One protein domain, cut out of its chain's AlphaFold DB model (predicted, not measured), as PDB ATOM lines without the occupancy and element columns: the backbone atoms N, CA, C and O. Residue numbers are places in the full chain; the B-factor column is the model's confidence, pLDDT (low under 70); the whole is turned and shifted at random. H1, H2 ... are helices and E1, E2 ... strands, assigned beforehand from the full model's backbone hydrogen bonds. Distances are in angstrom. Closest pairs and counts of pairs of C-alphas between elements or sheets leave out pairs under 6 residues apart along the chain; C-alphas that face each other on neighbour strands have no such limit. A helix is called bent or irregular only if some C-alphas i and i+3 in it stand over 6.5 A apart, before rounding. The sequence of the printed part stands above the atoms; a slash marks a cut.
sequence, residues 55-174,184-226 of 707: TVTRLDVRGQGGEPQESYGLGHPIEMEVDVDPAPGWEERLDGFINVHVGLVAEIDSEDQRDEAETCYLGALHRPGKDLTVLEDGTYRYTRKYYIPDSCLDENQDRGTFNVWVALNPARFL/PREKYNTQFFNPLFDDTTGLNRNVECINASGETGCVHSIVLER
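AT A GLANCE: This is residues 55 to 174 and 184 to 226 of the 707 residues of an uncharacterized protein of Bradymonadales bacterium TMQ2 (UniProt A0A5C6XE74). Two strongly twisted sheets stand face to face as a sandwich, the strands of the one at 38 degrees to those of the other; the five-stranded sheet is curled like part of a barrel, and the two come close at E5 beside E7 and at E1 beside E9. Short H1 and H3 lie at the four-stranded sheet, H2 is at the far turn between E4 and E5, and the long stretch of residues 184 to 204, with no named element, is tied to E8 by a short pairing. The printed part has 163 residues, with three named helices and nine named strands in the order E1 E2 E3 H1 E4 H2 E5 E6 E7 E8 H3 E9. One sheet runs E2 E9 E8 E4 E5 and is mixed, the other runs E1 E3 E7 E6 and is antiparallel; the class is mostly strand, although under half of the residues are in named elements. The whole is compact and rounded, with a radius of gyration of the C-alphas of 15.4 A and spans of 46 by 37 by 33 A.

HOW THE PARTS SIT: E1, residues 55 to 62, is an edge strand and the antiparallel neighbour of E3, residues 77 to 86, with N 57 and O 83 2.8 A apart, within hydrogen-bond range. E3 is also antiparallel to E7, residues 140 to 147, where N 80 and O 144 are 2.8 A apart. E7 forms a hairpin with the other edge strand, E6, residues 132 to 134; N 133 and O 141 are 2.8 A apart. In the second sheet, E2, residues 71 to 73, is parallel to E9, residues 220 to 225, with N 72 and O 223 2.8 A apart. E9 is antiparallel to E8, residues 159 to 168, at N 162 and O 222, 2.8 A. E8 is antiparallel to E4, residues 100 to 106, at N 165 and O 103, 2.9 A. E4 is antiparallel to the edge strand E5, residues 119 to 124, at N 104 and O 120, 2.7 A. Residues 166 to 167 of E8 also pair with residues 190 to 191, antiparallel. Between the sheets, the closest C-alphas of E5 and E7 are those of Leu 122 and Tyr 146, 6.5 A apart, and those of E1 and E9 are Val 61 and His 220, 7.5 A apart. H1, residues 91 to 94, is on the four-stranded sheet at a height of 8.2 A over the sheet, only just over none of its strands, as 2 of its 4 C-alphas fall on E7. H3, residues 205 to 208, only grazes that sheet; its closest C-alpha to E1 is that of Glu 208, 6.5 A from that of Thr 57. H2, residues 111 to 116, is on neither sheet and is irregular, with C-alphas 112 and 115 7.6 A apart. In H2, 0 of 2 O i to N i+4 pairs and 2 of 3 O i to N i+3 pairs are within hydrogen-bond range; H1 and H3 are too short for an O i to N i+4 pair.

IN THESE COORDINATES: E1 begins at C-alpha 55, (88.513, 57.443, 19.235), and is 21.1 A long. E2 is 6.9 A, E3 27.7 A, H1 5.6 A and E4 20.0 A. H2 is 10.0 A, E5 15.0 A, E6 6.8 A and E7 22.7 A. E8, 28.5 A long, begins at C-alpha 159, (83.395, 60.415, 50.121). H3 is 5.4 A, and E9, 15.9 A, ends at C-alpha 225, (85.949, 63.985, 49.228).

THE WHOLE: The two C-alphas farthest apart are those of Glu 136 and Asn 156, 47.2 A. Residues 175 to 183 are not printed, and C-alphas 174 and 184 are 13.9 A apart across the cut, in the link E8 to H3. The links E7 to E8 and H3 to E9 are long. The mean pLDDT of the printed part is 72.3; 64 residues are under 70, among them residues 184 to 208 and 210 to 219.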
ATOM      1  N   THR A  55      88.137  58.286  18.097       81.00
ATOM      2  CA  THR A  55      88.513  57.443  19.235       81.00
ATOM      3  C   THR A  55      89.321  58.269  20.224       81.00
ATOM      4  O   THR A  55      90.261  58.952  19.831       81.00
ATOM      5  N   VAL A  56      88.967  58.211  21.510       80.88
ATOM      6  CA  VAL A  56      89.810  58.788  22.565       80.88
ATOM      7  C   VAL A  56      91.047  57.906  22.718       80.88
ATOM      8  O   VAL A  56      90.933  56.722  23.032       80.88
ATOM      9  N   THR A  57      92.223  58.468  22.463       83.50
ATOM     10  CA  THR A  57      93.508  57.757  22.511       83.50
ATOM     11  C   THR A  57      94.274  58.027  23.804       83.50
ATOM     12  O   THR A  57      95.113  57.207  24.190       83.50
ATOM     13  N   ARG A  58      93.952  59.123  24.507       86.50
ATOM     14  CA  ARG A  58      94.496  59.464  25.828       86.50
ATOM     15  C   ARG A  58      93.485  60.224  26.681       86.50
ATOM     16  O   ARG A  58      92.766  61.078  26.168       86.50
ATOM     17  N   LEU A  59      93.499  59.959  27.982       85.88
ATOM     18  CA  LEU A  59      92.829  60.743  29.017       85.88
ATOM     19  C   LEU A  59      93.800  60.900  30.189       85.88
ATOM     20  O   LEU A  59      94.325  59.910  30.682       85.88
ATOM     21  N   ASP A  60      94.026  62.132  30.625       87.25
ATOM     22  CA  ASP A  60      94.820  62.480  31.799       87.25
ATOM     23  C   ASP A  60      93.976  63.383  32.705       87.25
ATOM     24  O   ASP A  60      93.407  64.371  32.236       87.25
ATOM     25  N   VAL A  61      93.946  63.090  34.009       86.62
ATOM     26  CA  VAL A  61      93.303  63.939  35.026       86.62
ATOM     27  C   VAL A  61      94.346  64.369  36.052       86.62
ATOM     28  O   VAL A  61      95.085  63.546  36.593       86.62
ATOM     29  N   ARG A  62      94.453  65.677  36.281       85.69
ATOM     30  CA  ARG A  62      95.472  66.306  37.129       85.69
ATOM     31  C   ARG A  62      94.808  67.235  38.136       85.69
ATOM     32  O   ARG A  62      93.795  67.861  37.837       85.69
ATOM     33  N   GLY A  63      95.373  67.308  39.335       80.50
ATOM     34  CA  GLY A  63      94.924  68.244  40.362       80.50
ATOM     35  C   GLY A  63      95.545  69.628  40.226       80.50
ATOM     36  O   GLY A  63      96.273  69.941  39.276       80.50
ATOM     37  N   GLN A  64      95.292  70.465  41.227       66.94
ATOM     38  CA  GLN A  64      95.916  71.775  41.354       66.94
ATOM     39  C   GLN A  64      97.448  71.621  41.440       66.94
ATOM     40  O   GLN A  64      97.972  70.969  42.340       66.94
ATOM     41  N   GLY A  65      98.172  72.193  40.472       69.12
ATOM     42  CA  GLY A  65      99.635  72.063  40.353       69.12
ATOM     43  C   GLY A  65     100.117  71.137  39.229       69.12
ATOM     44  O   GLY A  65     101.317  71.087  38.978       69.12
ATOM     45  N   GLY A  66      99.206  70.466  38.513       76.06
ATOM     46  CA  GLY A  66      99.529  69.696  37.305       76.06
ATOM     47  C   GLY A  66     100.039  68.274  37.554       76.06
ATOM     48  O   GLY A  66     100.377  67.580  36.600       76.06
ATOM     49  N   GLU A  67     100.066  67.819  38.805       78.31
ATOM     50  CA  GLU A  67     100.391  66.432  39.145       78.31
ATOM     51  C   GLU A  67      99.115  65.560  39.158       78.31
ATOM     52  O   GLU A  67      98.042  66.048  39.540       78.31
ATOM     53  N   PRO A  68      99.196  64.280  38.750       78.44
ATOM     54  CA  PRO A  68      98.106  63.321  38.925       78.44
ATOM     55  C   PRO A  68      97.736  63.171  40.405       78.44
ATOM     56  O   PRO A  68      98.619  63.088  41.262       78.44
ATOM     57  N   GLN A  69      96.440  63.113  40.708       79.69
ATOM     58  CA  GLN A  69      95.926  62.893  42.061       79.69
ATOM     59  C   GLN A  69      94.895  61.763  42.045       79.69
ATOM     60  O   GLN A  69      94.210  61.553  41.049       79.69
ATOM     61  N   GLU A  70      94.808  61.017  43.146       79.56
ATOM     62  CA  GLU A  70      93.781  59.980  43.334       79.56
ATOM     63  C   GLU A  70      92.564  60.511  44.105       79.56
ATOM     64  O   GLU A  70      91.488  59.936  43.991       79.56
ATOM     65  N   SER A  71      92.722  61.599  44.871       83.44
ATOM     66  CA  SER A  71      91.654  62.238  45.650       83.44
ATOM     67  C   SER A  71      91.531  63.713  45.292       83.44
ATOM     68  O   SER A  71      92.545  64.406  45.174       83.44
ATOM     69  N   TYR A  72      90.294  64.173  45.142       83.44
ATOM     70  CA  TYR A  72      89.925  65.536  44.798       83.44
ATOM     71  C   TYR A  72      88.838  66.016  45.756       83.44
ATOM     72  O   TYR A  72      87.836  65.331  45.964       83.44
ATOM     73  N   GLY A  73      89.024  67.204  46.326       75.62
ATOM     74  CA  GLY A  73      87.969  67.844  47.103       75.62
ATOM     75  C   GLY A  73      86.855  68.367  46.190       75.62
ATOM     76  O   GLY A  73      87.143  68.844  45.087       75.62
ATOM     77  N   LEU A  74      85.602  68.321  46.644       72.81
ATOM     78  CA  LEU A  74      84.518  69.081  46.005       72.81
ATOM     79  C   LEU A  74      84.919  70.567  45.913       72.81
ATOM     80  O   LEU A  74      85.612  71.082  46.791       72.81
ATOM     81  N   GLY A  75      84.595  71.223  44.796       61.75
ATOM     82  CA  GLY A  75      85.029  72.602  44.530       61.75
ATOM     83  C   GLY A  75      86.512  72.789  44.162       61.75
ATOM     84  O   GLY A  75      86.888  73.876  43.727       61.75
ATOM     85  N   HIS A  76      87.374  71.763  44.235       67.25
ATOM     86  CA  HIS A  76      88.753  71.888  43.743       67.25
ATOM     87  C   HIS A  76      88.824  71.781  42.210       67.25
ATOM     88  O   HIS A  76      88.105  70.980  41.600       67.25
ATOM     89  N   PRO A  77      89.720  72.548  41.553       77.69
ATOM     90  CA  PRO A  77      89.885  72.464  40.114       77.69
ATOM     91  C   PRO A  77      90.563  71.149  39.717       77.69
ATOM     92  O   PRO A  77      91.662  70.833  40.181       77.69
ATOM     93  N   ILE A  78      89.950  70.441  38.775       84.88
ATOM     94  CA  ILE A  78      90.539  69.299  38.079       84.88
ATOM     95  C   ILE A  78      90.865  69.691  36.647       84.88
ATOM     96  O   ILE A  78      90.027  70.218  35.918       84.88
ATOM     97  N   GLU A  79      92.105  69.470  36.234       88.75
ATOM     98  CA  GLU A  79      92.544  69.692  34.863       88.75
ATOM     99  C   GLU A  79      92.477  68.373  34.099       88.75
ATOM    100  O   GLU A  79      93.094  67.385  34.496       88.75
ATOM    101  N   MET A  80      91.727  68.360  33.002       87.94
ATOM    102  CA  MET A  80      91.613  67.206  32.121       87.94
ATOM    103  C   MET A  80      92.294  67.477  30.789       87.94
ATOM    104  O   MET A  80      92.047  68.508  30.161       87.94
ATOM    105  N   GLU A  81      93.116  66.527  30.355       89.88
ATOM    106  CA  GLU A  81      93.756  66.500  29.043       89.88
ATOM    107  C   GLU A  81      93.268  65.259  28.281       89.88
ATOM    108  O   GLU A  81      93.428  64.135  28.751       89.88
ATOM    109  N   VAL A  82      92.635  65.456  27.123       88.12
ATOM    110  CA  VAL A  82      92.017  64.383  26.327       88.12
ATOM    111  C   VAL A  82      92.533  64.433  24.900       88.12
ATOM    112  O   VAL A  82      92.360  65.448  24.232       88.12
ATOM    113  N   ASP A  83      93.099  63.330  24.415       90.00
ATOM    114  CA  ASP A  83      93.520  63.188  23.021       90.00
ATOM    115  C   ASP A  83      92.481  62.372  22.242       90.00
ATOM    116  O   ASP A  83      92.082  61.283  22.661       90.00
ATOM    117  N   VAL A  84      92.042  62.898  21.099       86.88
ATOM    118  CA  VAL A  84      91.051  62.277  20.214       86.88
ATOM    119  C   VAL A  84      91.640  62.112  18.818       86.88
ATOM    120  O   VAL A  84      92.014  63.095  18.182       86.88
ATOM    121  N   ASP A  85      91.690  60.876  18.329       87.19
ATOM    122  CA  ASP A  85      91.990  60.564  16.930       87.19
ATOM    123  C   ASP A  85      90.692  60.678  16.104       87.19
ATOM    124  O   ASP A  85      89.773  59.867  16.301       87.19
ATOM    125  N   PRO A  86      90.540  61.709  15.250       85.75
ATOM    126  CA  PRO A  86      89.311  61.933  14.498       85.75
ATOM    127  C   PRO A  86      89.055  60.824  13.479       85.75
ATOM    128  O   PRO A  86      89.947  60.378  12.758       85.75
ATOM    129  N   ALA A  87      87.789  60.439  13.324       83.75
ATOM    130  CA  ALA A  87      87.400  59.645  12.167       83.75
ATOM    131  C   ALA A  87      87.503  60.490  10.876       83.75
ATOM    132  O   ALA A  87      87.284  61.703  10.922       83.75
ATOM    133  N   PRO A  88      87.758  59.881   9.701       84.00
ATOM    134  CA  PRO A  88      87.865  60.631   8.451       84.00
ATOM    135  C   PRO A  88      86.629  61.505   8.178       84.00
ATOM    136  O   PRO A  88      85.516  60.985   8.067       84.00
ATOM    137  N   GLY A  89      86.827  62.817   8.024       82.00
ATOM    138  CA  GLY A  89      85.765  63.803   7.791       82.00
ATOM    139  C   GLY A  89      85.227  64.502   9.049       82.00
ATOM    140  O   GLY A  89      84.299  65.307   8.927       82.00
ATOM    141  N   TRP A  90      85.779  64.211  10.233       79.44
ATOM    142  CA  TRP A  90      85.430  64.856  11.506       79.44
ATOM    143  C   TRP A  90      86.434  65.917  11.974       79.44
ATOM    144  O   TRP A  90      86.161  66.619  12.946       79.44
ATOM    145  N   GLU A  91      87.548  66.096  11.266       84.19
ATOM    146  CA  GLU A  91      88.656  66.979  11.644       84.19
ATOM    147  C   GLU A  91      88.191  68.436  11.851       84.19
ATOM    148  O   GLU A  91      88.426  69.038  12.897       84.19
ATOM    149  N   GLU A  92      87.439  69.000  10.901       73.94
ATOM    150  CA  GLU A  92      86.909  70.375  11.003       73.94
ATOM    151  C   GLU A  92      85.773  70.512  12.035       73.94
ATOM    152  O   GLU A  92      85.433  71.618  12.446       73.94
ATOM    153  N   ARG A  93      85.161  69.400  12.467       71.88
ATOM    154  CA  ARG A  93      84.031  69.402  13.416       71.88
ATOM    155  C   ARG A  93      84.461  69.256  14.860       71.88
ATOM    156  O   ARG A  93      83.807  69.808  15.737       71.88
ATOM    157  N   LEU A  94      85.545  68.530  15.107       72.38
ATOM    158  CA  LEU A  94      86.197  68.493  16.414       72.38
ATOM    159  C   LEU A  94      86.792  69.861  16.797       72.38
ATOM    160  O   LEU A  94      86.935  70.154  17.984       72.38
ATOM    161  N   ASP A  95      87.065  70.711  15.801       69.81
ATOM    162  CA  ASP A  95      87.418  72.130  15.965       69.81
ATOM    163  C   ASP A  95      86.184  73.039  16.190       69.81
ATOM    164  O   ASP A  95      86.306  74.171  16.651       69.81
ATOM    165  N   GLY A  96      84.977  72.545  15.879       60.53
ATOM    166  CA  GLY A  96      83.699  73.243  16.032       60.53
ATOM    167  C   GLY A  96      83.000  72.964  17.371       60.53
ATOM    168  O   GLY A  96      83.213  71.942  18.018       60.53
ATOM    169  N   PHE A  97      82.140  73.895  17.789       51.31
ATOM    170  CA  PHE A  97      81.442  73.899  19.082       51.31
ATOM    171  C   PHE A  97      80.829  72.538  19.511       51.31
ATOM    172  O   PHE A  97      80.045  71.939  18.782       51.31
ATOM    173  N   ILE A  98      81.116  72.145  20.768       60.50
ATOM    174  CA  ILE A  98      80.351  71.207  21.629       60.50
ATOM    175  C   ILE A  98      80.288  69.743  21.133       60.50
ATOM    176  O   ILE A  98      79.216  69.143  21.050       60.50
ATOM    177  N   ASN A  99      81.445  69.133  20.838       67.56
ATOM    178  CA  ASN A  99      81.497  67.714  20.452       67.56
ATOM    179  C   ASN A  99      82.224  66.780  21.422       67.56
ATOM    180  O   ASN A  99      82.157  65.570  21.239       67.56
ATOM    181  N   VAL A 100      82.879  67.296  22.462       72.94
ATOM    182  CA  VAL A 100      83.551  66.466  23.470       72.94
ATOM    183  C   VAL A 100      83.062  66.888  24.848       72.94
ATOM    184  O   VAL A 100      83.176  68.057  25.220       72.94
ATOM    185  N   HIS A 101      82.490  65.944  25.583       79.06
ATOM    186  CA  HIS A 101      81.866  66.132  26.886       79.06
ATOM    187  C   HIS A 101      82.543  65.263  27.926       79.06
ATOM    188  O   HIS A 101      83.015  64.173  27.612       79.06
ATOM    189  N   VAL A 102      82.533  65.733  29.164       81.50
ATOM    190  CA  VAL A 102      83.138  65.047  30.294       81.50
ATOM    191  C   VAL A 102      82.134  64.967  31.428       81.50
ATOM    192  O   VAL A 102      81.395  65.920  31.705       81.50
ATOM    193  N   GLY A 103      82.155  63.840  32.123       83.81
ATOM    194  CA  GLY A 103      81.539  63.720  33.428       83.81
ATOM    195  C   GLY A 103      82.196  62.643  34.274       83.81
ATOM    196  O   GLY A 103      83.221  62.066  33.917       83.81
ATOM    197  N   LEU A 104      81.564  62.388  35.405       82.88
ATOM    198  CA  LEU A 104      81.886  61.366  36.376       82.88
ATOM    199  C   LEU A 104      80.729  60.368  36.429       82.88
ATOM    200  O   LEU A 104      79.571  60.737  36.212       82.88
ATOM    201  N   VAL A 105      81.035  59.107  36.689       80.75
ATOM    202  CA  VAL A 105      80.049  58.066  36.989       80.75
ATOM    203  C   VAL A 105      80.527  57.292  38.204       80.75
ATOM    204  O   VAL A 105      81.684  56.877  38.233       80.75
ATOM    205  N   ALA A 106      79.671  57.125  39.207       80.75
ATOM    206  CA  ALA A 106      80.005  56.385  40.415       80.75
ATOM    207  C   ALA A 106      80.506  54.977  40.058       80.75
ATOM    208  O   ALA A 106      80.010  54.332  39.126       80.75
ATOM    209  N   GLU A 107      81.540  54.517  40.758       79.94
ATOM    210  CA  GLU A 107      82.029  53.153  40.603       79.94
ATOM    211  C   GLU A 107      80.960  52.175  41.107       79.94
ATOM    212  O   GLU A 107      80.439  52.318  42.211       79.94
ATOM    213  N   ILE A 108      80.601  51.203  40.266       74.00
ATOM    214  CA  ILE A 108      79.596  50.186  40.579       74.00
ATOM    215  C   ILE A 108      80.260  48.818  40.706       74.00
ATOM    216  O   ILE A 108      81.085  48.432  39.877       74.00
ATOM    217  N   ASP A 109      79.852  48.060  41.721       72.06
ATOM    218  CA  ASP A 109      80.436  46.754  42.039       72.06
ATOM    219  C   ASP A 109      79.758  45.588  41.290       72.06
ATOM    220  O   ASP A 109      80.242  44.451  41.326       72.06
ATOM    221  N   SER A 110      78.618  45.825  40.624       74.69
ATOM    222  CA  SER A 110      77.839  44.778  39.948       74.69
ATOM    223  C   SER A 110      77.041  45.276  38.734       74.69
ATOM    224  O   SER A 110      76.629  46.432  38.681       74.69
ATOM    225  N   GLU A 111      76.786  44.385  37.761       67.81
ATOM    226  CA  GLU A 111      75.959  44.683  36.573       67.81
ATOM    227  C   GLU A 111      74.520  45.092  36.928       67.81
ATOM    228  O   GLU A 111      73.924  45.890  36.210       67.81
ATOM    229  N   ASP A 112      73.969  44.583  38.034       73.19
ATOM    230  CA  ASP A 112      72.591  44.871  38.452       73.19
ATOM    231  C   ASP A 112      72.405  46.334  38.914       73.19
ATOM    232  O   ASP A 112      71.286  46.834  38.907       73.19
ATOM    233  N   GLN A 113      73.490  47.038  39.266       66.81
ATOM    234  CA  GLN A 113      73.483  48.446  39.708       66.81
ATOM    235  C   GLN A 113      73.735  49.436  38.563       66.81
ATOM    236  O   GLN A 113      73.859  50.640  38.778       66.81
ATOM    237  N   ARG A 114      73.833  48.939  37.326       65.69
ATOM    238  CA  ARG A 114      74.226  49.730  36.157       65.69
ATOM    239  C   ARG A 114      73.304  50.915  35.881       65.69
ATOM    240  O   ARG A 114      73.793  51.994  35.557       65.69
ATOM    241  N   ASP A 115      71.999  50.705  36.006       64.44
ATOM    242  CA  ASP A 115      70.988  51.731  35.731       64.44
ATOM    243  C   ASP A 115      70.803  52.704  36.912       64.44
ATOM    244  O   ASP A 115      70.168  53.745  36.762       64.44
ATOM    245  N   GLU A 116      71.388  52.380  38.070       69.75
ATOM    246  CA  GLU A 116      71.331  53.163  39.310       69.75
ATOM    247  C   GLU A 116      72.615  53.977  39.547       69.75
ATOM    248  O   GLU A 116      72.692  54.737  40.508       69.75
ATOM    249  N   ALA A 117      73.627  53.837  38.679       70.81
ATOM    250  CA  ALA A 117      74.899  54.531  38.823       70.81
ATOM    251  C   ALA A 117      74.711  56.055  38.752       70.81
ATOM    252  O   ALA A 117      74.277  56.601  37.731       70.81
ATOM    253  N   GLU A 118      75.087  56.746  39.825       76.00
ATOM    254  CA  GLU A 118      75.082  58.204  39.875       76.00
ATOM    255  C   GLU A 118      76.053  58.768  38.839       76.00
ATOM    256  O   GLU A 118      77.173  58.289  38.660       76.00
ATOM    257  N   THR A 119      75.622  59.801  38.122       77.50
ATOM    258  CA  THR A 119      76.432  60.448  37.087       77.50
ATOM    259  C   THR A 119      76.479  61.939  37.348       77.50
ATOM    260  O   THR A 119      75.421  62.565  37.430       77.50
ATOM    261  N   CYS A 120      77.673  62.515  37.349       80.38
ATOM    262  CA  CYS A 120      77.868  63.948  37.479       80.38
ATOM    263  C   CYS A 120      78.407  64.530  36.171       80.38
ATOM    264  O   CYS A 120      79.402  64.050  35.635       80.38
ATOM    265  N   TYR A 121      77.753  65.541  35.610       80.62
ATOM    266  CA  TYR A 121      78.194  66.155  34.357       80.62
ATOM    267  C   TYR A 121      79.089  67.364  34.639       80.62
ATOM    268  O   TYR A 121      78.662  68.291  35.318       80.62
ATOM    269  N   LEU A 122      80.309  67.374  34.092       77.75
ATOM    270  CA  LEU A 122      81.285  68.444  34.338       77.75
ATOM    271  C   LEU A 122      81.275  69.521  33.245       77.75
ATOM    272  O   LEU A 122      81.609  70.677  33.496       77.75
ATOM    273  N   GLY A 123      80.892  69.166  32.015       79.00
ATOM    274  CA  GLY A 123      80.768  70.121  30.914       79.00
ATOM    275  C   GLY A 123      81.399  69.658  29.603       79.00
ATOM    276  O   GLY A 123      81.884  68.538  29.462       79.00
ATOM    277  N   ALA A 124      81.415  70.557  28.616       79.50
ATOM    278  CA  ALA A 124      82.117  70.349  27.347       79.50
ATOM    279  C   ALA A 124      83.614  70.696  27.473       79.50
ATOM    280  O   ALA A 124      83.970  71.611  28.212       79.50
ATOM    281  N   LEU A 125      84.499  70.011  26.745       71.62
ATOM    282  CA  LEU A 125      85.955  70.247  26.760       71.62
ATOM    283  C   LEU A 125      86.395  71.459  25.936       71.62
ATOM    284  O   LEU A 125      87.443  72.032  26.205       71.62
ATOM    285  N   HIS A 126      85.588  71.897  24.973       69.81
ATOM    286  CA  HIS A 126      86.000  72.911  24.008       69.81
ATOM    287  C   HIS A 126      85.416  74.304  24.305       69.81
ATOM    288  O   HIS A 126      84.195  74.484  24.296       69.81
ATOM    289  N   ARG A 127      86.293  75.307  24.479       62.78
ATOM    290  CA  ARG A 127      86.024  76.710  24.117       62.78
ATOM    291  C   ARG A 127      86.799  77.037  22.831       62.78
ATOM    292  O   ARG A 127      88.016  76.815  22.809       62.78
ATOM    293  N   PRO A 128      86.154  77.595  21.791       57.78
ATOM    294  CA  PRO A 128      86.839  77.908  20.541       57.78
ATOM    295  C   PRO A 128      88.094  78.752  20.753       57.78
ATOM    296  O   PRO A 128      88.052  79.815  21.377       57.78
ATOM    297  N   GLY A 129      89.218  78.265  20.222       61.19
ATOM    298  CA  GLY A 129      90.480  79.001  20.133       61.19
ATOM    299  C   GLY A 129      91.358  79.062  21.390       61.19
ATOM    300  O   GLY A 129      92.370  79.760  21.343       61.19
ATOM    301  N   LYS A 130      91.021  78.376  22.496       66.56
ATOM    302  CA  LYS A 130      91.859  78.373  23.719       66.56
ATOM    303  C   LYS A 130      92.313  76.992  24.192       66.56
ATOM    304  O   LYS A 130      93.456  76.862  24.615       66.56
ATOM    305  N   ASP A 131      91.457  75.983  24.056       77.81
ATOM    306  CA  ASP A 131      91.601  74.721  24.798       77.81
ATOM    307  C   ASP A 131      91.890  73.510  23.888       77.81
ATOM    308  O   ASP A 131      91.740  72.371  24.317       77.81
ATOM    309  N   LEU A 132      92.274  73.743  22.624       83.88
ATOM    310  CA  LEU A 132      92.524  72.707  21.614       83.88
ATOM    311  C   LEU A 132      93.910  72.870  20.971       83.88
ATOM    312  O   LEU A 132      94.267  73.951  20.505       83.88
ATOM    313  N   THR A 133      94.664  71.774  20.888       89.00
ATOM    314  CA  THR A 133      95.937  71.674  20.162       89.00
ATOM    315  C   THR A 133      95.903  70.476  19.216       89.00
ATOM    316  O   THR A 133      95.630  69.363  19.648       89.00
ATOM    317  N   VAL A 134      96.221  70.670  17.934       88.69
ATOM    318  CA  VAL A 134      96.381  69.560  16.976       88.69
ATOM    319  C   VAL A 134      97.834  69.080  17.002       88.69
ATOM    320  O   VAL A 134      98.755  69.876  16.801       88.69
ATOM    321  N   LEU A 135      98.046  67.794  17.280       91.38
ATOM    322  CA  LEU A 135      99.364  67.160  17.358       91.38
ATOM    323  C   LEU A 135      99.926  66.844  15.960       91.38
ATOM    324  O   LEU A 135      99.213  66.864  14.958       91.38
ATOM    325  N   GLU A 136     101.228  66.540  15.877       90.56
ATOM    326  CA  GLU A 136     101.914  66.278  14.597       90.56
ATOM    327  C   GLU A 136     101.349  65.074  13.820       90.56
ATOM    328  O   GLU A 136     101.494  65.010  12.599       90.56
ATOM    329  N   ASP A 137     100.718  64.125  14.512       88.81
ATOM    330  CA  ASP A 137     100.103  62.928  13.930       88.81
ATOM    331  C   ASP A 137      98.640  63.128  13.496       88.81
ATOM    332  O   ASP A 137      98.069  62.226  12.887       88.81
ATOM    333  N   GLY A 138      98.064  64.312  13.737       87.62
ATOM    334  CA  GLY A 138      96.669  64.638  13.426       87.62
ATOM    335  C   GLY A 138      95.693  64.462  14.594       87.62
ATOM    336  O   GLY A 138      94.512  64.759  14.427       87.62
ATOM    337  N   THR A 139      96.165  64.039  15.768       89.69
ATOM    338  CA  THR A 139      95.345  63.884  16.980       89.69
ATOM    339  C   THR A 139      94.951  65.241  17.578       89.69
ATOM    340  O   THR A 139      95.752  66.179  17.600       89.69
ATOM    341  N   TYR A 140      93.733  65.349  18.106       89.44
ATOM    342  CA  TYR A 140      93.183  66.556  18.726       89.44
ATOM    343  C   TYR A 140      93.314  66.468  20.246       89.44
ATOM    344  O   TYR A 140      92.657  65.638  20.868       89.44
ATOM    345  N   ARG A 141      94.142  67.329  20.846       90.88
ATOM    346  CA  ARG A 141      94.337  67.432  22.297       90.88
ATOM    347  C   ARG A 141      93.491  68.547  22.888       90.88
ATOM    348  O   ARG A 141      93.727  69.717  22.588       90.88
ATOM    349  N   TYR A 142      92.578  68.189  23.776       89.06
ATOM    350  CA  TYR A 142      91.780  69.117  24.567       89.06
ATOM    351  C   TYR A 142      92.374  69.263  25.962       89.06
ATOM    352  O   TYR A 142      92.710  68.253  26.571       89.06
ATOM    353  N   THR A 143      92.473  70.482  26.490       88.00
ATOM    354  CA  THR A 143      92.917  70.718  27.872       88.00
ATOM    355  C   THR A 143      92.003  71.719  28.555       88.00
ATOM    356  O   THR A 143      91.918  72.865  28.121       88.00
ATOM    357  N   ARG A 144      91.324  71.313  29.634       86.56
ATOM    358  CA  ARG A 144      90.393  72.191  30.352       86.56
ATOM    359  C   ARG A 144      90.371  71.918  31.847       86.56
ATOM    360  O   ARG A 144      90.465  70.776  32.282       86.56
ATOM    361  N   LYS A 145      90.180  72.987  32.619       85.81
ATOM    362  CA  LYS A 145      89.896  72.918  34.054       85.81
ATOM    363  C   LYS A 145      88.394  72.886  34.314       85.81
ATOM    364  O   LYS A 145      87.648  73.672  33.722       85.81
ATOM    365  N   TYR A 146      87.984  72.000  35.208       80.94
ATOM    366  CA  TYR A 146      86.629  71.857  35.719       80.94
ATOM    367  C   TYR A 146      86.630  72.028  37.227       80.94
ATOM    368  O   TYR A 146      87.594  71.652  37.882       80.94
ATOM    369  N   TYR A 147      85.535  72.551  37.757       79.56
ATOM    370  CA  TYR A 147      85.222  72.470  39.177       79.56
ATOM    371  C   TYR A 147      84.194  71.359  39.344       79.56
ATOM    372  O   TYR A 147      83.278  71.259  38.526       79.56
ATOM    373  N   ILE A 148      84.402  70.485  40.326       76.69
ATOM    374  CA  ILE A 148      83.504  69.362  40.606       76.69
ATOM    375  C   ILE A 148      82.320  69.907  41.419       76.69
ATOM    376  O   ILE A 148      82.565  70.378  42.532       76.69
ATOM    377  N   PRO A 149      81.080  69.864  40.891       68.94
ATOM    378  CA  PRO A 149      79.896  70.304  41.626       68.94
ATOM    379  C   PRO A 149      79.670  69.492  42.902       68.94
ATOM    380  O   PRO A 149      79.897  68.281  42.905       68.94
ATOM    381  N   ASP A 150      79.120  70.124  43.939       65.00
ATOM    382  CA  ASP A 150      78.791  69.437  45.199       65.00
ATOM    383  C   ASP A 150      77.751  68.321  44.985       65.00
ATOM    384  O   ASP A 150      77.843  67.243  45.565       65.00
ATOM    385  N   SER A 151      76.846  68.527  44.019       72.31
ATOM    386  CA  SER A 151      75.851  67.540  43.565       72.31
ATOM    387  C   SER A 151      76.434  66.259  42.956       72.31
ATOM    388  O   SER A 151      75.679  65.338  42.643       72.31
ATOM    389  N   CYS A 152      77.755  66.171  42.760       77.38
ATOM    390  CA  CYS A 152      78.395  64.913  42.384       77.38
ATOM    391  C   CYS A 152      78.399  63.881  43.517       77.38
ATOM    392  O   CYS A 152      78.567  62.703  43.221       77.38
ATOM    393  N   LEU A 153      78.272  64.305  44.778       79.75
ATOM    394  CA  LEU A 153      78.149  63.430  45.940       79.75
ATOM    395  C   LEU A 153      76.754  63.590  46.549       79.75
ATOM    396  O   LEU A 153      76.261  64.706  46.699       79.75
ATOM    397  N   ASP A 154      76.132  62.475  46.935       76.75
ATOM    398  CA  ASP A 154      74.898  62.504  47.724       76.75
ATOM    399  C   ASP A 154      75.128  63.295  49.033       76.75
ATOM    400  O   ASP A 154      76.228  63.313  49.599       76.75
ATOM    401  N   GLU A 155      74.084  63.948  49.537       64.19
ATOM    402  CA  GLU A 155      74.101  64.764  50.759       64.19
ATOM    403  C   GLU A 155      74.583  63.969  51.981       64.19
ATOM    404  O   GLU A 155      75.129  64.529  52.926       64.19
ATOM    405  N   ASN A 156      74.419  62.644  51.943       71.38
ATOM    406  CA  ASN A 156      74.821  61.727  53.007       71.38
ATOM    407  C   ASN A 156      76.194  61.067  52.775       71.38
ATOM    408  O   ASN A 156      76.563  60.152  53.517       71.38
ATOM    409  N   GLN A 157      76.933  61.469  51.735       75.81
ATOM    410  CA  GLN A 157      78.242  60.916  51.394       75.81
ATOM    411  C   GLN A 157      79.352  61.957  51.594       75.81
ATOM    412  O   GLN A 157      79.458  62.941  50.864       75.81
ATOM    413  N   ASP A 158      80.249  61.687  52.545       73.19
ATOM    414  CA  ASP A 158      81.479  62.475  52.738       73.19
ATOM    415  C   ASP A 158      82.557  62.129  51.699       73.19
ATOM    416  O   ASP A 158      83.524  62.867  51.502       73.19
ATOM    417  N   ARG A 159      82.423  60.960  51.062       86.50
ATOM    418  CA  ARG A 159      83.395  60.415  50.121       86.50
ATOM    419  C   ARG A 159      82.740  59.437  49.153       86.50
ATOM    420  O   ARG A 159      81.996  58.558  49.580       86.50
ATOM    421  N   GLY A 160      83.121  59.512  47.882       86.50
ATOM    422  CA  GLY A 160      82.684  58.583  46.837       86.50
ATOM    423  C   GLY A 160      83.787  58.326  45.817       86.50
ATOM    424  O   GLY A 160      84.727  59.108  45.696       86.50
ATOM    425  N   THR A 161      83.708  57.201  45.108       87.69
ATOM    426  CA  THR A 161      84.676  56.841  44.059       87.69
ATOM    427  C   THR A 161      83.979  56.877  42.709       87.69
ATOM    428  O   THR A 161      82.906  56.299  42.549       87.69
ATOM    429  N   PHE A 162      84.574  57.574  41.747       86.62
ATOM    430  CA  PHE A 162      83.976  57.859  40.450       86.62
ATOM    431  C   PHE A 162      84.945  57.547  39.326       86.62
ATOM    432  O   PHE A 162      86.122  57.870  39.403       86.62
ATOM    433  N   ASN A 163      84.431  57.014  38.228       82.38
ATOM    434  CA  ASN A 163      85.160  56.911  36.977       82.38
ATOM    435  C   ASN A 163      84.878  58.134  36.106       82.38
ATOM    436  O   ASN A 163      83.726  58.525  35.903       82.38
ATOM    437  N   VAL A 164      85.930  58.721  35.549       82.19
ATOM    438  CA  VAL A 164      85.808  59.785  34.552       82.19
ATOM    439  C   VAL A 164      85.361  59.178  33.226       82.19
ATOM    440  O   VAL A 164      85.954  58.213  32.741       82.19
ATOM    441  N   TRP A 165      84.332  59.756  32.610       79.06
ATOM    442  CA  TRP A 165      83.890  59.392  31.268       79.06
ATOM    443  C   TRP A 165      84.023  60.569  30.306       79.06
ATOM    444  O   TRP A 165      83.823  61.729  30.671       79.06
ATOM    445  N   VAL A 166      84.328  60.251  29.046       78.06
ATOM    446  CA  VAL A 166      84.403  61.213  27.945       78.06
ATOM    447  C   VAL A 166      83.426  60.781  26.860       78.06
ATOM    448  O   VAL A 166      83.540  59.688  26.312       78.06
ATOM    449  N   ALA A 167      82.469  61.637  26.518       73.75
ATOM    450  CA  ALA A 167      81.550  61.391  25.414       73.75
ATOM    451  C   ALA A 167      81.906  62.248  24.205       73.75
ATOM    452  O   ALA A 167      82.054  63.464  24.314       73.75
ATOM    453  N   LEU A 168      81.965  61.611  23.037       72.56
ATOM    454  CA  LEU A 168      82.050  62.305  21.761       72.56
ATOM    455  C   LEU A 168      80.635  62.424  21.185       72.56
ATOM    456  O   LEU A 168      79.961  61.414  20.978       72.56
ATOM    457  N   ASN A 169      80.164  63.647  20.957       67.25
ATOM    458  CA  ASN A 169      78.831  63.908  20.427       67.25
ATOM    459  C   ASN A 169      78.725  63.358  18.990       67.25
ATOM    460  O   ASN A 169      79.461  63.806  18.108       67.25
ATOM    461  N   PRO A 170      77.826  62.396  18.719       55.72
ATOM    462  CA  PRO A 170      77.688  61.799  17.390       55.72
ATOM    463  C   PRO A 170      76.774  62.595  16.446       55.72
ATOM    464  O   PRO A 170      76.579  62.184  15.300       55.72
ATOM    465  N   ALA A 171      76.135  63.670  16.922       55.91
ATOM    466  CA  ALA A 171      75.134  64.394  16.150       55.91
ATOM    467  C   ALA A 171      75.783  65.181  15.001       55.91
ATOM    468  O   ALA A 171      76.620  66.055  15.203       55.91
ATOM    469  N   ARG A 172      75.349  64.894  13.769       48.53
ATOM    470  CA  ARG A 172      75.842  65.554  12.549       48.53
ATOM    471  C   ARG A 172      75.438  67.037  12.454       48.53
ATOM    472  O   ARG A 172      76.107  67.792  11.754       48.53
ATOM    473  N   PHE A 173      74.357  67.430  13.138       51.81
ATOM    474  CA  PHE A 173      73.811  68.791  13.193       51.81
ATOM    475  C   PHE A 173      73.177  69.044  14.572       51.81
ATOM    476  O   PHE A 173      72.332  68.260  15.004       51.81
ATOM    477  N   LEU A 174      73.545  70.144  15.233       49.97
ATOM    478  CA  LEU A 174      72.727  70.747  16.289       49.97
ATOM    479  C   LEU A 174      71.768  71.729  15.592       49.97
ATOM    480  O   LEU A 174      72.246  72.506  14.761       49.97
ATOM    481  N   PRO A 184      68.256  62.616  24.698       45.91
ATOM    482  CA  PRO A 184      68.077  61.539  25.668       45.91
ATOM    483  C   PRO A 184      69.414  60.826  25.914       45.91
ATOM    484  O   PRO A 184      70.122  60.544  24.947       45.91
ATOM    485  N   ARG A 185      69.766  60.520  27.176       45.03
ATOM    486  CA  ARG A 185      71.051  59.878  27.558       45.03
ATOM    487  C   ARG A 185      71.399  58.659  26.698       45.03
ATOM    488  O   ARG A 185      72.533  58.482  26.277       45.03
ATOM    489  N   GLU A 186      70.384  57.876  26.379       45.22
ATOM    490  CA  GLU A 186      70.413  56.675  25.542       45.22
ATOM    491  C   GLU A 186      70.687  56.919  24.042       45.22
ATOM    492  O   GLU A 186      70.842  55.970  23.276       45.22
ATOM    493  N   LYS A 187      70.780  58.182  23.606       44.19
ATOM    494  CA  LYS A 187      71.132  58.586  22.234       44.19
ATOM    495  C   LYS A 187      72.510  59.234  22.105       44.19
ATOM    496  O   LYS A 187      72.920  59.533  20.982       44.19
ATOM    497  N   TYR A 188      73.234  59.443  23.204       46.81
ATOM    498  CA  TYR A 188      74.650  59.774  23.102       46.81
ATOM    499  C   TYR A 188      75.399  58.533  22.614       46.81
ATOM    500  O   TYR A 188      75.187  57.426  23.101       46.81
ATOM    501  N   ASN A 189      76.306  58.710  21.653       47.75
ATOM    502  CA  ASN A 189      77.315  57.699  21.354       47.75
ATOM    503  C   ASN A 189      78.432  57.846  22.396       47.75
ATOM    504  O   ASN A 189      79.556  58.249  22.104       47.75
ATOM    505  N   THR A 190      78.049  57.651  23.654       47.34
ATOM    506  CA  THR A 190      78.893  57.776  24.833       47.34
ATOM    507  C   THR A 190      79.914  56.646  24.794       47.34
ATOM    508  O   THR A 190      79.556  55.469  24.845       47.34
ATOM    509  N   GLN A 191      81.198  56.988  24.689       50.31
ATOM    510  CA  GLN A 191      82.268  56.041  24.985       50.31
ATOM    511  C   GLN A 191      82.354  55.970  26.514       50.31
ATOM    512  O   GLN A 191      82.898  56.858  27.164       50.31
ATOM    513  N   PHE A 192      81.707  54.967  27.108       49.28
ATOM    514  CA  PHE A 192      81.796  54.736  28.545       49.28
ATOM    515  C   PHE A 192      83.125  54.055  28.857       49.28
ATOM    516  O   PHE A 192      83.353  52.918  28.447       49.28
ATOM    517  N   PHE A 193      83.982  54.732  29.617       49.72
ATOM    518  CA  PHE A 193      85.214  54.146  30.135       49.72
ATOM    519  C   PHE A 193      84.936  53.452  31.471       49.72
ATOM    520  O   PHE A 193      85.376  53.900  32.521       49.72
ATOM    521  N   ASN A 194      84.152  52.372  31.444       47.94
ATOM    522  CA  ASN A 194      83.927  51.500  32.599       47.94
ATOM    523  C   ASN A 194      84.138  50.037  32.155       47.94
ATOM    524  O   ASN A 194      83.642  49.660  31.092       47.94
ATOM    525  N   PRO A 195      84.871  49.199  32.918       47.50
ATOM    526  CA  PRO A 195      85.117  47.797  32.563       47.50
ATOM    527  C   PRO A 195      83.847  46.942  32.380       47.50
ATOM    528  O   PRO A 195      83.935  45.878  31.770       47.50
ATOM    529  N   LEU A 196      82.693  47.395  32.882       49.88
ATOM    530  CA  LEU A 196      81.385  46.732  32.776       49.88
ATOM    531  C   LEU A 196      80.491  47.286  31.649       49.88
ATOM    532  O   LEU A 196      79.393  46.776  31.429       49.88
ATOM    533  N   PHE A 197      80.923  48.329  30.932       50.22
ATOM    534  CA  PHE A 197      80.144  48.949  29.860       50.22
ATOM    535  C   PHE A 197      80.793  48.672  28.501       50.22
ATOM    536  O   PHE A 197      81.861  49.194  28.191       50.22
ATOM    537  N   ASP A 198      80.116  47.888  27.661       51.06
ATOM    538  CA  ASP A 198      80.405  47.865  26.226       51.06
ATOM    539  C   ASP A 198      79.888  49.160  25.582       51.06
ATOM    540  O   ASP A 198      78.814  49.660  25.946       51.06
ATOM    541  N   ASP A 199      80.632  49.704  24.612       49.75
ATOM    542  CA  ASP A 199      80.126  50.811  23.801       49.75
ATOM    543  C   ASP A 199      78.867  50.382  23.018       49.75
ATOM    544  O   ASP A 199      78.546  49.196  22.894       49.75
ATOM    545  N   THR A 200      78.138  51.340  22.442       48.69
ATOM    546  CA  THR A 200      76.917  51.054  21.656       48.69
ATOM    547  C   THR A 200      77.158  50.125  20.451       48.69
ATOM    548  O   THR A 200      76.204  49.630  19.846       48.69
ATOM    549  N   THR A 201      78.423  49.862  20.103       53.16
ATOM    550  CA  THR A 201      78.860  48.974  19.021       53.16
ATOM    551  C   THR A 201      79.362  47.604  19.505       53.16
ATOM    552  O   THR A 201      79.690  46.759  18.668       53.16
ATOM    553  N   GLY A 202      79.372  47.339  20.819       54.50
ATOM    554  CA  GLY A 202      79.863  46.094  21.417       54.50
ATOM    555  C   GLY A 202      81.392  45.965  21.432       54.50
ATOM    556  O   GLY A 202      81.910  44.851  21.529       54.50
ATOM    557  N   LEU A 203      82.121  47.073  21.261       55.69
ATOM    558  CA  LEU A 203      83.579  47.124  21.285       55.69
ATOM    559  C   LEU A 203      84.063  47.689  22.623       55.69
ATOM    560  O   LEU A 203      83.666  48.769  23.054       55.69
ATOM    561  N   ASN A 204      84.990  46.973  23.261       60.25
ATOM    562  CA  ASN A 204      85.661  47.453  24.463       60.25
ATOM    563  C   ASN A 204      86.787  48.427  24.077       60.25
ATOM    564  O   ASN A 204      87.946  48.037  23.914       60.25
ATOM    565  N   ARG A 205      86.433  49.707  23.916       58.72
ATOM    566  CA  ARG A 205      87.376  50.780  23.561       58.72
ATOM    567  C   ARG A 205      88.334  51.168  24.689       58.72
ATOM    568  O   ARG A 205      89.316  51.856  24.427       58.72
ATOM    569  N   ASN A 206      88.139  50.658  25.909       56.91
ATOM    570  CA  ASN A 206      89.087  50.870  27.011       56.91
ATOM    571  C   ASN A 206      90.470  50.296  26.673       56.91
ATOM    572  O   ASN A 206      91.479  50.811  27.134       56.91
ATOM    573  N   VAL A 207      90.529  49.266  25.823       59.78
ATOM    574  CA  VAL A 207      91.776  48.602  25.410       59.78
ATOM    575  C   VAL A 207      92.571  49.418  24.374       59.78
ATOM    576  O   VAL A 207      93.710  49.076  24.072       59.78
ATOM    577  N   GLU A 208      92.010  50.493  23.818       61.00
ATOM    578  CA  GLU A 208      92.678  51.317  22.796       61.00
ATOM    579  C   GLU A 208      93.239  52.635  23.350       61.00
ATOM    580  O   GLU A 208      94.029  53.292  22.673       61.00
ATOM    581  N   CYS A 209      92.887  52.997  24.585       70.00
ATOM    582  CA  CYS A 209      93.278  54.260  25.203       70.00
ATOM    583  C   CYS A 209      94.441  54.076  26.194       70.00
ATOM    584  O   CYS A 209      94.500  53.077  26.918       70.00
ATOM    585  N   ILE A 210      95.378  55.029  26.203       69.75
ATOM    586  CA  ILE A 210      96.607  54.998  27.004       69.75
ATOM    587  C   ILE A 210      96.566  56.130  28.040       69.75
ATOM    588  O   ILE A 210      96.316  57.274  27.678       69.75
ATOM    589  N   ASN A 211      96.827  55.831  29.312       66.44
ATOM    590  CA  ASN A 211      96.896  56.848  30.372       66.44
ATOM    591  C   ASN A 211      98.272  57.557  30.426       66.44
ATOM    592  O   ASN A 211      99.221  57.182  29.730       66.44
ATOM    593  N   ALA A 212      98.421  58.551  31.310       63.12
ATOM    594  CA  ALA A 212      99.679  59.278  31.538       63.12
ATOM    595  C   ALA A 212     100.905  58.380  31.831       63.12
ATOM    596  O   ALA A 212     102.038  58.764  31.529       63.12
ATOM    597  N   SER A 213     100.702  57.197  32.428       64.50
ATOM    598  CA  SER A 213     101.768  56.239  32.763       64.50
ATOM    599  C   SER A 213     102.100  55.261  31.627       64.50
ATOM    600  O   SER A 213     103.054  54.489  31.750       64.50
ATOM    601  N   GLY A 214     101.385  55.322  30.497       65.69
ATOM    602  CA  GLY A 214     101.603  54.457  29.337       65.69
ATOM    603  C   GLY A 214     100.886  53.104  29.409       65.69
ATOM    604  O   GLY A 214     101.181  52.217  28.604       65.69
ATOM    605  N   GLU A 215      99.974  52.921  30.363       65.94
ATOM    606  CA  GLU A 215      99.184  51.705  30.539       65.94
ATOM    607  C   GLU A 215      97.889  51.760  29.723       65.94
ATOM    608  O   GLU A 215      97.315  52.820  29.483       65.94
ATOM    609  N   THR A 216      97.443  50.591  29.261       57.03
ATOM    610  CA  THR A 216      96.241  50.441  28.435       57.03
ATOM    611  C   THR A 216      94.994  50.375  29.320       57.03
ATOM    612  O   THR A 216      94.923  49.503  30.186       57.03
ATOM    613  N   GLY A 217      94.014  51.257  29.093       58.66
ATOM    614  CA  GLY A 217      92.818  51.406  29.933       58.66
ATOM    615  C   GLY A 217      92.654  52.825  30.475       58.66
ATOM    616  O   GLY A 217      93.202  53.136  31.523       58.66
ATOM    617  N   CYS A 218      91.858  53.674  29.817       61.59
ATOM    618  CA  CYS A 218      91.589  55.055  30.269       61.59
ATOM    619  C   CYS A 218      90.444  55.178  31.283       61.59
ATOM    620  O   CYS A 218      89.761  56.198  31.338       61.59
ATOM    621  N   VAL A 219      90.219  54.142  32.088       64.94
ATOM    622  CA  VAL A 219      89.304  54.252  33.225       64.94
ATOM    623  C   VAL A 219      90.060  54.958  34.342       64.94
ATOM    624  O   VAL A 219      90.885  54.350  35.021       64.94
ATOM    625  N   HIS A 220      89.827  56.260  34.487       72.00
ATOM    626  CA  HIS A 220      90.390  57.047  35.578       72.00
ATOM    627  C   HIS A 220      89.410  57.062  36.743       72.00
ATOM    628  O   HIS A 220      88.430  57.805  36.711       72.00
ATOM    629  N   SER A 221      89.689  56.229  37.746       80.06
ATOM    630  CA  SER A 221      88.998  56.282  39.031       80.06
ATOM    631  C   SER A 221      89.572  57.437  39.852       80.06
ATOM    632  O   SER A 221      90.789  57.560  40.008       80.06
ATOM    633  N   ILE A 222      88.689  58.308  40.321       85.62
ATOM    634  CA  ILE A 222      88.985  59.423  41.206       85.62
ATOM    635  C   ILE A 222      88.140  59.280  42.465       85.62
ATOM    636  O   ILE A 222      86.976  58.885  42.417       85.62
ATOM    637  N   VAL A 223      88.720  59.622  43.604       88.31
ATOM    638  CA  VAL A 223      87.991  59.754  44.858       88.31
ATOM    639  C   VAL A 223      87.555  61.206  44.990       88.31
ATOM    640  O   VAL A 223      88.385  62.107  44.901       88.31
ATOM    641  N   LEU A 224      86.262  61.428  45.198       85.81
ATOM    642  CA  LEU A 224      85.731  62.715  45.626       85.81
ATOM    643  C   LEU A 224      85.604  62.713  47.143       85.81
ATOM    644  O   LEU A 224      85.049  61.770  47.705       85.81
ATOM    645  N   GLU A 225      86.108  63.754  47.792       81.25
ATOM    646  CA  GLU A 225      85.949  63.985  49.228       81.25
ATOM    647  C   GLU A 225      85.246  65.334  49.426       81.25
ATOM    648  O   GLU A 225      85.641  66.343  48.839       81.25
ATOM    649  N   ARG A 226      84.186  65.367  50.241       65.62
ATOM    650  CA  ARG A 226      83.560  66.626  50.656       65.62
ATOM    651  C   ARG A 226      84.589  67.356  51.518       65.62
ATOM    652  O   ARG A 226      85.027  66.831  52.546       65.62
TER     653      ARG A 226